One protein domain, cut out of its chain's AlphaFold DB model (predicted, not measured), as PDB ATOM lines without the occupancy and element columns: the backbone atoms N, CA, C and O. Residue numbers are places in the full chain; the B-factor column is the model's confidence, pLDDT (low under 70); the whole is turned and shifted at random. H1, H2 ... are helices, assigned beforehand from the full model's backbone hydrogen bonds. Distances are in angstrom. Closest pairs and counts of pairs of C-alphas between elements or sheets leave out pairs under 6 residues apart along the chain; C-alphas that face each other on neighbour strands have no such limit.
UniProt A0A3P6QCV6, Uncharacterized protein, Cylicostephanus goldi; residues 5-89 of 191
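What this domain is: This is residues 5 to 89 of the 191 residues of an uncharacterized protein of Cylicostephanus goldi (UniProt A0A3P6QCV6). One long helix, H3, has two shorter helices, H1 and H2, packed one after the other along the same side of it, H2 by its first part and H1 farther along, in a flat, loose assembly with much unnamed chain. A stretch with no named element, residues 5 to 25, comes before H1, and another, residues 38 to 53, leads from the end of H1 back to H2. The printed part has 85 residues with three named helices, H1, H2 and H3 in that order, and no named strand. The class is all helix, though under half of the residues, 41 of the 85, are in named elements. The whole is loose, with a radius of gyration of the C-alphas of 15.8 A and spans of 47 by 35 by 17 A.

Where its parts are: The printed part begins at Lys 5, whose C-alpha is at (-45.106, 13.783, -31.275), and residues 5 to 25 have no named element. H1, residues 26 to 37, begins with C-alpha 26 at (-48.845, 36.548, -35.730) and is 17.0 A from first to last C-alpha. H2 is a short helix of residues 54 to 59, 8.7 A long by the same measure. H3, residues 65 to 87, is the longest helix at 32.4 A from first to last C-alpha and ends with C-alpha 87 at (-61.044, 36.225, -20.869).

How they stand to each other: H1 touches H3, with the C-alphas of Asp 27 and Ser 77 as the closest pair at 6.1 A. These two helices run the same way at a shallow tilt of 22 degrees. H2 and H3 form a helical hairpin. They touch, their closest C-alphas being those of Ile 55 and Ala 70 at 5.8 A, and H3 touches H2 with residues 66 to 74 alone. They run opposite ways at a shallow tilt of 17 degrees. H1 and H2 are apart, but only just, their closest C-alphas being 8.2 A from each other. In H1, H2 and H3, every O i to N i+4 pair is within hydrogen-bond range.

The domain as a whole: The two C-alphas farthest apart are those of Ser 9 and Leu 65, at 49.3 A, while the C-alphas of Lys 5 and Gly 89 are 27.9 A apart. The printed part has no cut. The link from H1 to H2 is long, with 16 residues, and the link from H2 to H3 is tight, with 5 residues. The mean pLDDT of the printed part is 91.1, and the model's confidence is low, under 70, in residues 5 to 12.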
ATOM      1  N   LYS A   5     -45.563  14.186 -32.619       48.44
ATOM      2  CA  LYS A   5     -45.106  13.783 -31.275       48.44
ATOM      3  C   LYS A   5     -43.922  12.824 -31.446       48.44
ATOM      4  O   LYS A   5     -44.114  11.674 -31.835       48.44
ATOM      5  N   TYR A   6     -42.698  13.286 -31.203       50.72
ATOM      6  CA  TYR A   6     -41.486  12.466 -31.337       50.72
ATOM      7  C   TYR A   6     -40.986  11.982 -29.964       50.72
ATOM      8  O   TYR A   6     -40.976  12.745 -29.003       50.72
ATOM      9  N   ARG A   7     -40.532  10.722 -29.864       45.62
ATOM     10  CA  ARG A   7     -39.739  10.208 -28.726       45.62
ATOM     11  C   ARG A   7     -38.264  10.206 -29.138       45.62
ATOM     12  O   ARG A   7     -37.936   9.535 -30.110       45.62
ATOM     13  N   SER A   8     -37.376  10.928 -28.446       47.28
ATOM     14  CA  SER A   8     -35.959  11.033 -28.851       47.28
ATOM     15  C   SER A   8     -34.960  10.776 -27.721       47.28
ATOM     16  O   SER A   8     -34.995  11.450 -26.693       47.28
ATOM     17  N   SER A   9     -33.987   9.902 -27.978       52.50
ATOM     18  CA  SER A   9     -32.690   9.844 -27.299       52.50
ATOM     19  C   SER A   9     -31.635  10.553 -28.168       52.50
ATOM     20  O   SER A   9     -31.336  10.067 -29.257       52.50
ATOM     21  N   GLY A  10     -31.082  11.689 -27.719       53.03
ATOM     22  CA  GLY A  10     -29.846  12.275 -28.282       53.03
ATOM     23  C   GLY A  10     -29.836  13.793 -28.521       53.03
ATOM     24  O   GLY A  10     -28.816  14.430 -28.298       53.03
ATOM     25  N   TYR A  11     -30.966  14.391 -28.887       55.81
ATOM     26  CA  TYR A  11     -31.218  15.838 -28.885       55.81
ATOM     27  C   TYR A  11     -32.696  15.977 -28.554       55.81
ATOM     28  O   TYR A  11     -33.524  15.525 -29.342       55.81
ATOM     29  N   LEU A  12     -33.029  16.499 -27.375       65.44
ATOM     30  CA  LEU A  12     -34.426  16.607 -26.960       65.44
ATOM     31  C   LEU A  12     -35.122  17.620 -27.866       65.44
ATOM     32  O   LEU A  12     -34.920  18.827 -27.748       65.44
ATOM     33  N   GLN A  13     -35.903  17.105 -28.810       76.56
ATOM     34  CA  GLN A  13     -36.820  17.921 -29.587       76.56
ATOM     35  C   GLN A  13     -37.934  18.423 -28.661       76.56
ATOM     36  O   GLN A  13     -38.310  17.718 -27.717       76.56
ATOM     37  N   PRO A  14     -38.492  19.615 -28.916       88.44
ATOM     38  CA  PRO A  14     -39.717  20.031 -28.253       88.44
ATOM     39  C   PRO A  14     -40.811  18.969 -28.432       88.44
ATOM     40  O   PRO A  14     -40.957  18.404 -29.515       88.44
ATOM     41  N   HIS A  15     -41.610  18.728 -27.387       89.44
ATOM     42  CA  HIS A  15     -42.763  17.817 -27.462       89.44
ATOM     43  C   HIS A  15     -43.758  18.227 -28.554       89.44
ATOM     44  O   HIS A  15     -44.363  17.372 -29.197       89.44
ATOM     45  N   TYR A  16     -43.885  19.538 -28.773       93.12
ATOM     46  CA  TYR A  16     -44.652  20.136 -29.853       93.12
ATOM     47  C   TYR A  16     -43.768  21.114 -30.605       93.12
ATOM     48  O   TYR A  16     -43.094  21.951 -30.004       93.12
ATOM     49  N   THR A  17     -43.808  21.034 -31.927       92.75
ATOM     50  CA  THR A  17     -43.125  21.972 -32.809       92.75
ATOM     51  C   THR A  17     -44.012  22.273 -34.004       92.75
ATOM     52  O   THR A  17     -44.731  21.398 -34.491       92.75
ATOM     53  N   ILE A  18     -43.974  23.520 -34.461       91.31
ATOM     54  CA  ILE A  18     -44.508  23.914 -35.760       91.31
ATOM     55  C   ILE A  18     -43.300  24.311 -36.609       91.31
ATOM     56  O   ILE A  18     -42.542  25.187 -36.183       91.31
ATOM     57  N   PRO A  19     -43.095  23.689 -37.786       90.88
ATOM     58  CA  PRO A  19     -42.037  24.096 -38.701       90.88
ATOM     59  C   PRO A  19     -42.133  25.584 -39.039       90.88
ATOM     60  O   PRO A  19     -43.229  26.124 -39.201       90.88
ATOM     61  N   PHE A  20     -40.983  26.245 -39.168       88.88
ATOM     62  CA  PHE A  20     -40.947  27.665 -39.498       88.88
ATOM     63  C   PHE A  20     -41.701  27.949 -40.805       88.88
ATOM     64  O   PHE A  20     -41.431  27.337 -41.839       88.88
ATOM     65  N   ASN A  21     -42.624  28.905 -40.746       88.75
ATOM     66  CA  ASN A  21     -43.382  29.394 -41.888       88.75
ATOM     67  C   ASN A  21     -43.457  30.922 -41.811       88.75
ATOM     68  O   ASN A  21     -44.134  31.472 -40.939       88.75
ATOM     69  N   ASN A  22     -42.776  31.604 -42.732       85.44
ATOM     70  CA  ASN A  22     -42.724  33.067 -42.778       85.44
ATOM     71  C   ASN A  22     -44.063  33.723 -43.164       85.44
ATOM     72  O   ASN A  22     -44.201  34.930 -43.012       85.44
ATOM     73  N   ASN A  23     -45.033  32.943 -43.648       87.94
ATOM     74  CA  ASN A  23     -46.358  33.426 -44.035       87.94
ATOM     75  C   ASN A  23     -47.407  33.233 -42.930       87.94
ATOM     76  O   ASN A  23     -48.574  33.564 -43.130       87.94
ATOM     77  N   MET A  24     -47.034  32.656 -41.782       90.38
ATOM     78  CA  MET A  24     -47.966  32.459 -40.674       90.38
ATOM     79  C   MET A  24     -48.272  33.795 -39.992       90.38
ATOM     80  O   MET A  24     -47.352  34.478 -39.537       90.38
ATOM     81  N   ASN A  25     -49.557  34.139 -39.882       94.00
ATOM     82  CA  ASN A  25     -49.997  35.352 -39.199       94.00
ATOM     83  C   ASN A  25     -49.625  35.300 -37.705       94.00
ATOM     84  O   ASN A  25     -49.730  34.253 -37.062       94.00
ATOM     85  N   LEU A  26     -49.204  36.432 -37.142       95.38
ATOM     86  CA  LEU A  26     -48.845  36.548 -35.730       95.38
ATOM     87  C   LEU A  26     -49.987  36.145 -34.781       95.38
ATOM     88  O   LEU A  26     -49.748  35.430 -33.806       95.38
ATOM     89  N   ASP A  27     -51.227  36.526 -35.086       96.81
ATOM     90  CA  ASP A  27     -52.388  36.135 -34.283       96.81
ATOM     91  C   ASP A  27     -52.613  34.617 -34.317       96.81
ATOM     92  O   ASP A  27     -52.958  34.030 -33.294       96.81
ATOM     93  N   ASP A  28     -52.339  33.948 -35.444       96.25
ATOM     94  CA  ASP A  28     -52.418  32.483 -35.526       96.25
ATOM     95  C   ASP A  28     -51.361  31.816 -34.638       96.25
ATOM     96  O   ASP A  28     -51.632  30.781 -34.014       96.25
ATOM     97  N   LYS A  29     -50.158  32.407 -34.543       97.00
ATOM     98  CA  LYS A  29     -49.102  31.931 -33.632       97.00
ATOM     99  C   LYS A  29     -49.571  32.050 -32.182       97.00
ATOM    100  O   LYS A  29     -49.466  31.089 -31.420       97.00
ATOM    101  N   PHE A  30     -50.137  33.194 -31.797       97.56
ATOM    102  CA  PHE A  30     -50.681  33.389 -30.451       97.56
ATOM    103  C   PHE A  30     -51.879  32.481 -30.156       97.56
ATOM    104  O   PHE A  30     -51.996  31.944 -29.052       97.56
ATOM    105  N   ASP A  31     -52.728  32.212 -31.142       97.44
ATOM    106  CA  ASP A  31     -53.846  31.282 -30.996       97.44
ATOM    107  C   ASP A  31     -53.377  29.856 -30.783       97.44
ATOM    108  O   ASP A  31     -53.983  29.109 -30.008       97.44
ATOM    109  N   GLN A  32     -52.261  29.487 -31.404       97.50
ATOM    110  CA  GLN A  32     -51.624  28.219 -31.127       97.50
ATOM    111  C   GLN A  32     -51.097  28.126 -29.691       97.50
ATOM    112  O   GLN A  32     -51.310  27.102 -29.041       97.50
ATOM    113  N   VAL A  33     -50.479  29.188 -29.165       97.38
ATOM    114  CA  VAL A  33     -50.052  29.237 -27.756       97.38
ATOM    115  C   VAL A  33     -51.246  28.996 -26.830       97.38
ATOM    116  O   VAL A  33     -51.178  28.156 -25.933       97.38
ATOM    117  N   VAL A  34     -52.383  29.653 -27.084       97.31
ATOM    118  CA  VAL A  34     -53.610  29.453 -26.292       97.31
ATOM    119  C   VAL A  34     -54.144  28.020 -26.407       97.31
ATOM    120  O   VAL A  34     -54.660  27.490 -25.423       97.31
ATOM    121  N   LYS A  35     -54.041  27.379 -27.579       96.94
ATOM    122  CA  LYS A  35     -54.426  25.967 -27.751       96.94
ATOM    123  C   LYS A  35     -53.543  25.041 -26.919       96.94
ATOM    124  O   LYS A  35     -54.076  24.167 -26.248       96.94
ATOM    125  N   TRP A  36     -52.229  25.256 -26.908       97.12
ATOM    126  CA  TRP A  36     -51.317  24.452 -26.092       97.12
ATOM    127  C   TRP A  36     -51.541  24.641 -24.590       97.12
ATOM    128  O   TRP A  36     -51.546  23.659 -23.860       97.12
ATOM    129  N   LEU A  37     -51.828  25.862 -24.130       96.69
ATOM    130  CA  LEU A  37     -52.173  26.131 -22.724       96.69
ATOM    131  C   LEU A  37     -53.476  25.454 -22.258       96.69
ATOM    132  O   LEU A  37     -53.725  25.353 -21.056       96.69
ATOM    133  N   LYS A  38     -54.317  25.023 -23.204       95.31
ATOM    134  CA  LYS A  38     -55.604  24.360 -22.969       95.31
ATOM    135  C   LYS A  38     -55.554  22.839 -23.015       95.31
ATOM    136  O   LYS A  38     -56.592  22.232 -22.777       95.31
ATOM    137  N   LEU A  39     -54.415  22.257 -23.379       96.62
ATOM    138  CA  LEU A  39     -54.257  20.810 -23.349       96.62
ATOM    139  C   LEU A  39     -54.441  20.283 -21.921       96.62
ATOM    140  O   LEU A  39     -54.251  21.027 -20.948       96.62
ATOM    141  N   ASP A  40     -54.802  19.007 -21.828       96.69
ATOM    142  CA  ASP A  40     -54.892  18.292 -20.560       96.69
ATOM    143  C   ASP A  40     -53.525  18.271 -19.861       96.69
ATOM    144  O   ASP A  40     -52.480  18.473 -20.483       96.69
ATOM    145  N   GLU A  41     -53.525  18.114 -18.539       94.88
ATOM    146  CA  GLU A  41     -52.338  18.339 -17.704       94.88
ATOM    147  C   GLU A  41     -51.124  17.494 -18.118       94.88
ATOM    148  O   GLU A  41     -49.999  17.988 -18.076       94.88
ATOM    149  N   ASP A  42     -51.355  16.263 -18.570       95.88
ATOM    150  CA  ASP A  42     -50.340  15.316 -19.032       95.88
ATOM    151  C   ASP A  42     -49.780  15.632 -20.431       95.88
ATOM    152  O   ASP A  42     -48.700  15.157 -20.793       95.88
ATOM    153  N   GLU A  43     -50.475  16.464 -21.209       96.06
ATOM    154  CA  GLU A  43     -50.071  16.890 -22.555       96.06
ATOM    155  C   GLU A  43     -49.640  18.363 -22.624       96.06
ATOM    156  O   GLU A  43     -48.971  18.787 -23.568       96.06
ATOM    157  N   ARG A  44     -50.002  19.174 -21.631       96.12
ATOM    158  CA  ARG A  44     -49.771  20.618 -21.634       96.12
ATOM    159  C   ARG A  44     -48.287  20.974 -21.442       96.12
ATOM    160  O   ARG A  44     -47.701  20.631 -20.415       96.12
ATOM    161  N   PRO A  45     -47.669  21.743 -22.360       95.25
ATOM    162  CA  PRO A  45     -46.279  22.166 -22.211       95.25
ATOM    163  C   PRO A  45     -46.075  23.115 -21.024       95.25
ATOM    164  O   PRO A  45     -46.810  24.090 -20.871       95.25
ATOM    165  N   GLY A  46     -45.018  22.886 -20.237       95.06
ATOM    166  CA  GLY A  46     -44.593  23.801 -19.166       95.06
ATOM    167  C   GLY A  46     -43.804  25.026 -19.652       95.06
ATOM    168  O   GLY A  46     -43.716  26.024 -18.943       95.06
ATOM    169  N   LEU A  47     -43.248  24.969 -20.867       96.19
ATOM    170  CA  LEU A  47     -42.578  26.081 -21.542       96.19
ATOM    171  C   LEU A  47     -43.096  26.169 -22.976       96.19
ATOM    172  O   LEU A  47     -43.071  25.182 -23.712       96.19
ATOM    173  N   ILE A  48     -43.534  27.362 -23.370       97.12
ATOM    174  CA  ILE A  48     -43.964  27.667 -24.732       97.12
ATOM    175  C   ILE A  48     -43.138  28.850 -25.225       97.12
ATOM    176  O   ILE A  48     -43.075  29.883 -24.565       97.12
ATOM    177  N   MET A  49     -42.520  28.700 -26.394       96.38
ATOM    178  CA  MET A  49     -41.776  29.763 -27.063       96.38
ATOM    179  C   MET A  49     -42.475  30.109 -28.376       96.38
ATOM    180  O   MET A  49     -42.869  29.217 -29.126       96.38
ATOM    181  N   THR A  50     -42.625  31.402 -28.650       95.50
ATOM    182  CA  THR A  50     -43.152  31.925 -29.915       95.50
ATOM    183  C   THR A  50     -42.238  33.037 -30.420       95.50
ATOM    184  O   THR A  50     -41.578  33.699 -29.620       95.50
ATOM    185  N   TYR A  51     -42.174  33.216 -31.739       95.00
ATOM    186  CA  TYR A  51     -41.285  34.174 -32.393       95.00
ATOM    187  C   TYR A  51     -42.064  35.148 -33.284       95.00
ATOM    188  O   TYR A  51     -42.934  34.751 -34.071       95.00
ATOM    189  N   VAL A  52     -41.711  36.425 -33.155       94.81
ATOM    190  CA  VAL A  52     -42.328  37.574 -33.822       94.81
ATOM    191  C   VAL A  52     -41.276  38.185 -34.742       94.81
ATOM    192  O   VAL A  52     -40.265  38.694 -34.273       94.81
ATOM    193  N   SER A  53     -41.484  38.090 -36.053       94.12
ATOM    194  CA  SER A  53     -40.533  38.505 -37.098       94.12
ATOM    195  C   SER A  53     -40.897  39.834 -37.762       94.12
ATOM    196  O   SER A  53     -40.143  40.364 -38.572       94.12
ATOM    197  N   GLU A  54     -42.092  40.341 -37.486       93.81
ATOM    198  CA  GLU A  54     -42.772  41.362 -38.274       93.81
ATOM    199  C   GLU A  54     -42.054  42.725 -38.198       93.81
ATOM    200  O   GLU A  54     -41.879  43.378 -39.228       93.81
ATOM    201  N   ILE A  55     -41.575  43.129 -37.012       95.38
ATOM    202  CA  ILE A  55     -40.880  44.418 -36.812       95.38
ATOM    203  C   ILE A  55     -39.480  44.403 -37.431       95.38
ATOM    204  O   ILE A  55     -39.090  45.383 -38.059       95.38
ATOM    205  N   ASP A  56     -38.732  43.305 -37.291       95.75
ATOM    206  CA  ASP A  56     -37.403  43.166 -37.899       95.75
ATOM    207  C   ASP A  56     -37.487  43.233 -39.432       95.75
ATOM    208  O   ASP A  56     -36.808  44.028 -40.086       95.75
ATOM    209  N   PHE A  57     -38.426  42.477 -40.004       94.12
ATOM    210  CA  PHE A  57     -38.678  42.469 -41.439       94.12
ATOM    211  C   PHE A  57     -39.063  43.850 -41.982       94.12
ATOM    212  O   PHE A  57     -38.594  44.243 -43.055       94.12
ATOM    213  N   ALA A  58     -39.898  44.594 -41.250       95.31
ATOM    214  CA  ALA A  58     -40.233  45.970 -41.590       95.31
ATOM    215  C   ALA A  58     -39.005  46.886 -41.471       95.31
ATOM    216  O   ALA A  58     -38.673  47.589 -42.424       95.31
ATOM    217  N   GLY A  59     -38.279  46.824 -40.352       95.75
ATOM    218  CA  GLY A  59     -37.106  47.660 -40.079       95.75
ATOM    219  C   GLY A  59     -35.953  47.463 -41.068       95.75
ATOM    220  O   GLY A  59     -35.152  48.371 -41.275       95.75
ATOM    221  N   HIS A  60     -35.895  46.312 -41.742       94.88
ATOM    222  CA  HIS A  60     -34.960  46.066 -42.837       94.88
ATOM    223  C   HIS A  60     -35.296  46.790 -44.149       94.88
ATOM    224  O   HIS A  60     -34.436  46.872 -45.029       94.88
ATOM    225  N   ARG A  61     -36.529  47.274 -44.315       94.38
ATOM    226  CA  ARG A  61     -37.049  47.808 -45.585       94.38
ATOM    227  C   ARG A  61     -37.461  49.263 -45.492       94.38
ATOM    228  O   ARG A  61     -37.286  50.001 -46.456       94.38
ATOM    229  N   VAL A  62     -38.040  49.638 -44.359       93.56
ATOM    230  CA  VAL A  62     -38.700  50.923 -44.157       93.56
ATOM    231  C   VAL A  62     -38.290  51.524 -42.817       93.56
ATOM    232  O   VAL A  62     -37.814  50.836 -41.913       93.56
ATOM    233  N   SER A  63     -38.475  52.833 -42.689       93.12
ATOM    234  CA  SER A  63     -38.142  53.608 -41.492       93.12
ATOM    235  C   SER A  63     -39.197  54.681 -41.235       93.12
ATOM    236  O   SER A  63     -39.978  55.012 -42.126       93.12
ATOM    237  N   GLY A  64     -39.201  55.266 -40.037       93.94
ATOM    238  CA  GLY A  64     -40.170  56.301 -39.668       93.94
ATOM    239  C   GLY A  64     -41.588  55.738 -39.553       93.94
ATOM    240  O   GLY A  64     -41.770  54.630 -39.055       93.94
ATOM    241  N   LEU A  65     -42.583  56.480 -40.052       95.62
ATOM    242  CA  LEU A  65     -44.009  56.181 -39.839       95.62
ATOM    243  C   LEU A  65     -44.437  54.777 -40.296       95.62
ATOM    244  O   LEU A  65     -45.325  54.180 -39.692       95.62
ATOM    245  N   GLU A  66     -43.819  54.230 -41.344       92.94
ATOM    246  CA  GLU A  66     -44.126  52.871 -41.809       92.94
ATOM    247  C   GLU A  66     -43.607  51.795 -40.841       92.94
ATOM    248  O   GLU A  66     -44.287  50.795 -40.603       92.94
ATOM    249  N   LEU A  67     -42.438  52.014 -40.226       96.00
ATOM    250  CA  LEU A  67     -41.930  51.143 -39.164       96.00
ATOM    251  C   LEU A  67     -42.785  51.277 -37.897       96.00
ATOM    252  O   LEU A  67     -43.121  50.266 -37.281       96.00
ATOM    253  N   ASP A  68     -43.202  52.497 -37.549       97.00
ATOM    254  CA  ASP A  68     -44.101  52.744 -36.416       97.00
ATOM    255  C   ASP A  68     -45.438  52.004 -36.589       97.00
ATOM    256  O   ASP A  68     -45.969  51.433 -35.635       97.00
ATOM    257  N   ALA A  69     -45.961  51.937 -37.819       97.31
ATOM    258  CA  ALA A  69     -47.160  51.166 -38.134       97.31
ATOM    259  C   ALA A  69     -46.961  49.652 -37.923       97.31
ATOM    260  O   ALA A  69     -47.849  48.987 -37.385       97.31
ATOM    261  N   ALA A  70     -45.798  49.102 -38.291       96.38
ATOM    262  CA  ALA A  70     -45.472  47.697 -38.036       96.38
ATOM    263  C   ALA A  70     -45.346  47.397 -36.532       96.38
ATOM    264  O   ALA A  70     -45.877  46.391 -36.060       96.38
ATOM    265  N   ILE A  71     -44.708  48.295 -35.770       97.62
ATOM    266  CA  ILE A  71     -44.610  48.198 -34.305       97.62
ATOM    267  C   ILE A  71     -46.007  48.200 -33.682       97.62
ATOM    268  O   ILE A  71     -46.324  47.314 -32.889       97.62
ATOM    269  N   LYS A  72     -46.865  49.142 -34.090       98.25
ATOM    270  CA  LYS A  72     -48.248  49.228 -33.615       98.25
ATOM    271  C   LYS A  72     -49.040  47.951 -33.915       98.25
ATOM    272  O   LYS A  72     -49.743  47.456 -33.046       98.25
ATOM    273  N   SER A  73     -48.897  47.385 -35.112       97.38
ATOM    274  CA  SER A  73     -49.570  46.133 -35.490       97.38
ATOM    275  C   SER A  73     -49.174  44.950 -34.589       97.38
ATOM    276  O   SER A  73     -50.026  44.157 -34.168       97.38
ATOM    277  N   VAL A  74     -47.888  44.838 -34.236       97.81
ATOM    278  CA  VAL A  74     -47.414  43.817 -33.288       97.81
ATOM    279  C   VAL A  74     -47.938  44.076 -31.876       97.81
ATOM    280  O   VAL A  74     -48.414  43.134 -31.242       97.81
ATOM    281  N   ASP A  75     -47.909  45.324 -31.404       98.44
ATOM    282  CA  ASP A  75     -48.460  45.713 -30.098       98.44
ATOM    283  C   ASP A  75     -49.950  45.349 -29.978       98.44
ATOM    284  O   ASP A  75     -50.351  44.650 -29.048       98.44
ATOM    285  N   GLU A  76     -50.755  45.683 -30.990       98.50
ATOM    286  CA  GLU A  76     -52.177  45.326 -31.038       98.50
ATOM    287  C   GLU A  76     -52.396  43.800 -31.044       98.50
ATOM    288  O   GLU A  76     -53.365  43.298 -30.468       98.50
ATOM    289  N   SER A  77     -51.507  43.033 -31.682       98.31
ATOM    290  CA  SER A  77     -51.570  41.561 -31.690       98.31
ATOM    291  C   SER A  77     -51.265  40.980 -30.304       98.31
ATOM    292  O   SER A  77     -51.964  40.083 -29.824       98.31
ATOM    293  N   ILE A  78     -50.268  41.540 -29.610       98.12
ATOM    294  CA  ILE A  78     -49.957  41.194 -28.218       98.12
ATOM    295  C   ILE A  78     -51.137  41.557 -27.309       98.12
ATOM    296  O   ILE A  78     -51.552  40.738 -26.487       98.12
ATOM    297  N   GLU A  79     -51.744  42.732 -27.484       98.44
ATOM    298  CA  GLU A  79     -52.933  43.144 -26.735       98.44
ATOM    299  C   GLU A  79     -54.083  42.138 -26.919       98.44
ATOM    300  O   GLU A  79     -54.690  41.683 -25.939       98.44
ATOM    301  N   ARG A  80     -54.369  41.730 -28.165       98.44
ATOM    302  CA  ARG A  80     -55.386  40.709 -28.468       98.44
ATOM    303  C   ARG A  80     -55.079  39.382 -27.775       98.44
ATOM    304  O   ARG A  80     -55.994  38.775 -27.204       98.44
ATOM    305  N   PHE A  81     -53.821  38.947 -27.773       98.19
ATOM    306  CA  PHE A  81     -53.381  37.740 -27.073       98.19
ATOM    307  C   PHE A  81     -53.593  37.839 -25.554       98.19
ATOM    308  O   PHE A  81     -54.243  36.969 -24.966       98.19
ATOM    309  N   LEU A  82     -53.150  38.927 -24.919       98.19
ATOM    310  CA  LEU A  82     -53.327  39.157 -23.481       98.19
ATOM    311  C   LEU A  82     -54.809  39.203 -23.086       98.19
ATOM    312  O   LEU A  82     -55.223  38.568 -22.112       98.19
ATOM    313  N   ARG A  83     -55.650  39.878 -23.882       98.25
ATOM    314  CA  ARG A  83     -57.109  39.882 -23.690       98.25
ATOM    315  C   ARG A  83     -57.701  38.478 -23.811       98.25
ATOM    316  O   ARG A  83     -58.614  38.139 -23.057       98.25
ATOM    317  N   LYS A  84     -57.201  37.652 -24.735       97.62
ATOM    318  CA  LYS A  84     -57.643  36.259 -24.914       97.62
ATOM    319  C   LYS A  84     -57.276  35.393 -23.707       97.62
ATOM    320  O   LYS A  84     -58.123  34.614 -23.272       97.62
ATOM    321  N   LEU A  85     -56.081  35.561 -23.133       98.06
ATOM    322  CA  LEU A  85     -55.681  34.898 -21.886       98.06
ATOM    323  C   LEU A  85     -56.536  35.350 -20.697       98.06
ATOM    324  O   LEU A  85     -57.024  34.513 -19.938       98.06
ATOM    325  N   SER A  86     -56.766  36.660 -20.562       97.94
ATOM    326  CA  SER A  86     -57.577  37.240 -19.484       97.94
ATOM    327  C   SER A  86     -59.015  36.713 -19.512       97.94
ATOM    328  O   SER A  86     -59.485  36.146 -18.528       97.94
ATOM    329  N   LYS A  87     -59.681  36.761 -20.676       97.56
ATOM    330  CA  LYS A  87     -61.044  36.225 -20.869       97.56
ATOM    331  C   LYS A  87     -61.172  34.731 -20.561       97.56
ATOM    332  O   LYS A  87     -62.276  34.249 -20.336       97.56
ATOM    333  N   LYS A  88     -60.066  33.985 -20.599       95.81
ATOM    334  CA  LYS A  88     -60.015  32.549 -20.297       95.81
ATOM    335  C   LYS A  88     -59.571  32.250 -18.863       95.81
ATOM    336  O   LYS A  88     -59.404  31.081 -18.538       95.81
ATOM    337  N   GLY A  89     -59.353  33.273 -18.034       96.81
ATOM    338  CA  GLY A  89     -58.865  33.115 -16.662       96.81
ATOM    339  C   GLY A  89     -57.421  32.610 -16.570       96.81
ATOM    340  O   GLY A  89     -57.016  32.134 -15.519       96.81
TER     341      GLY A  89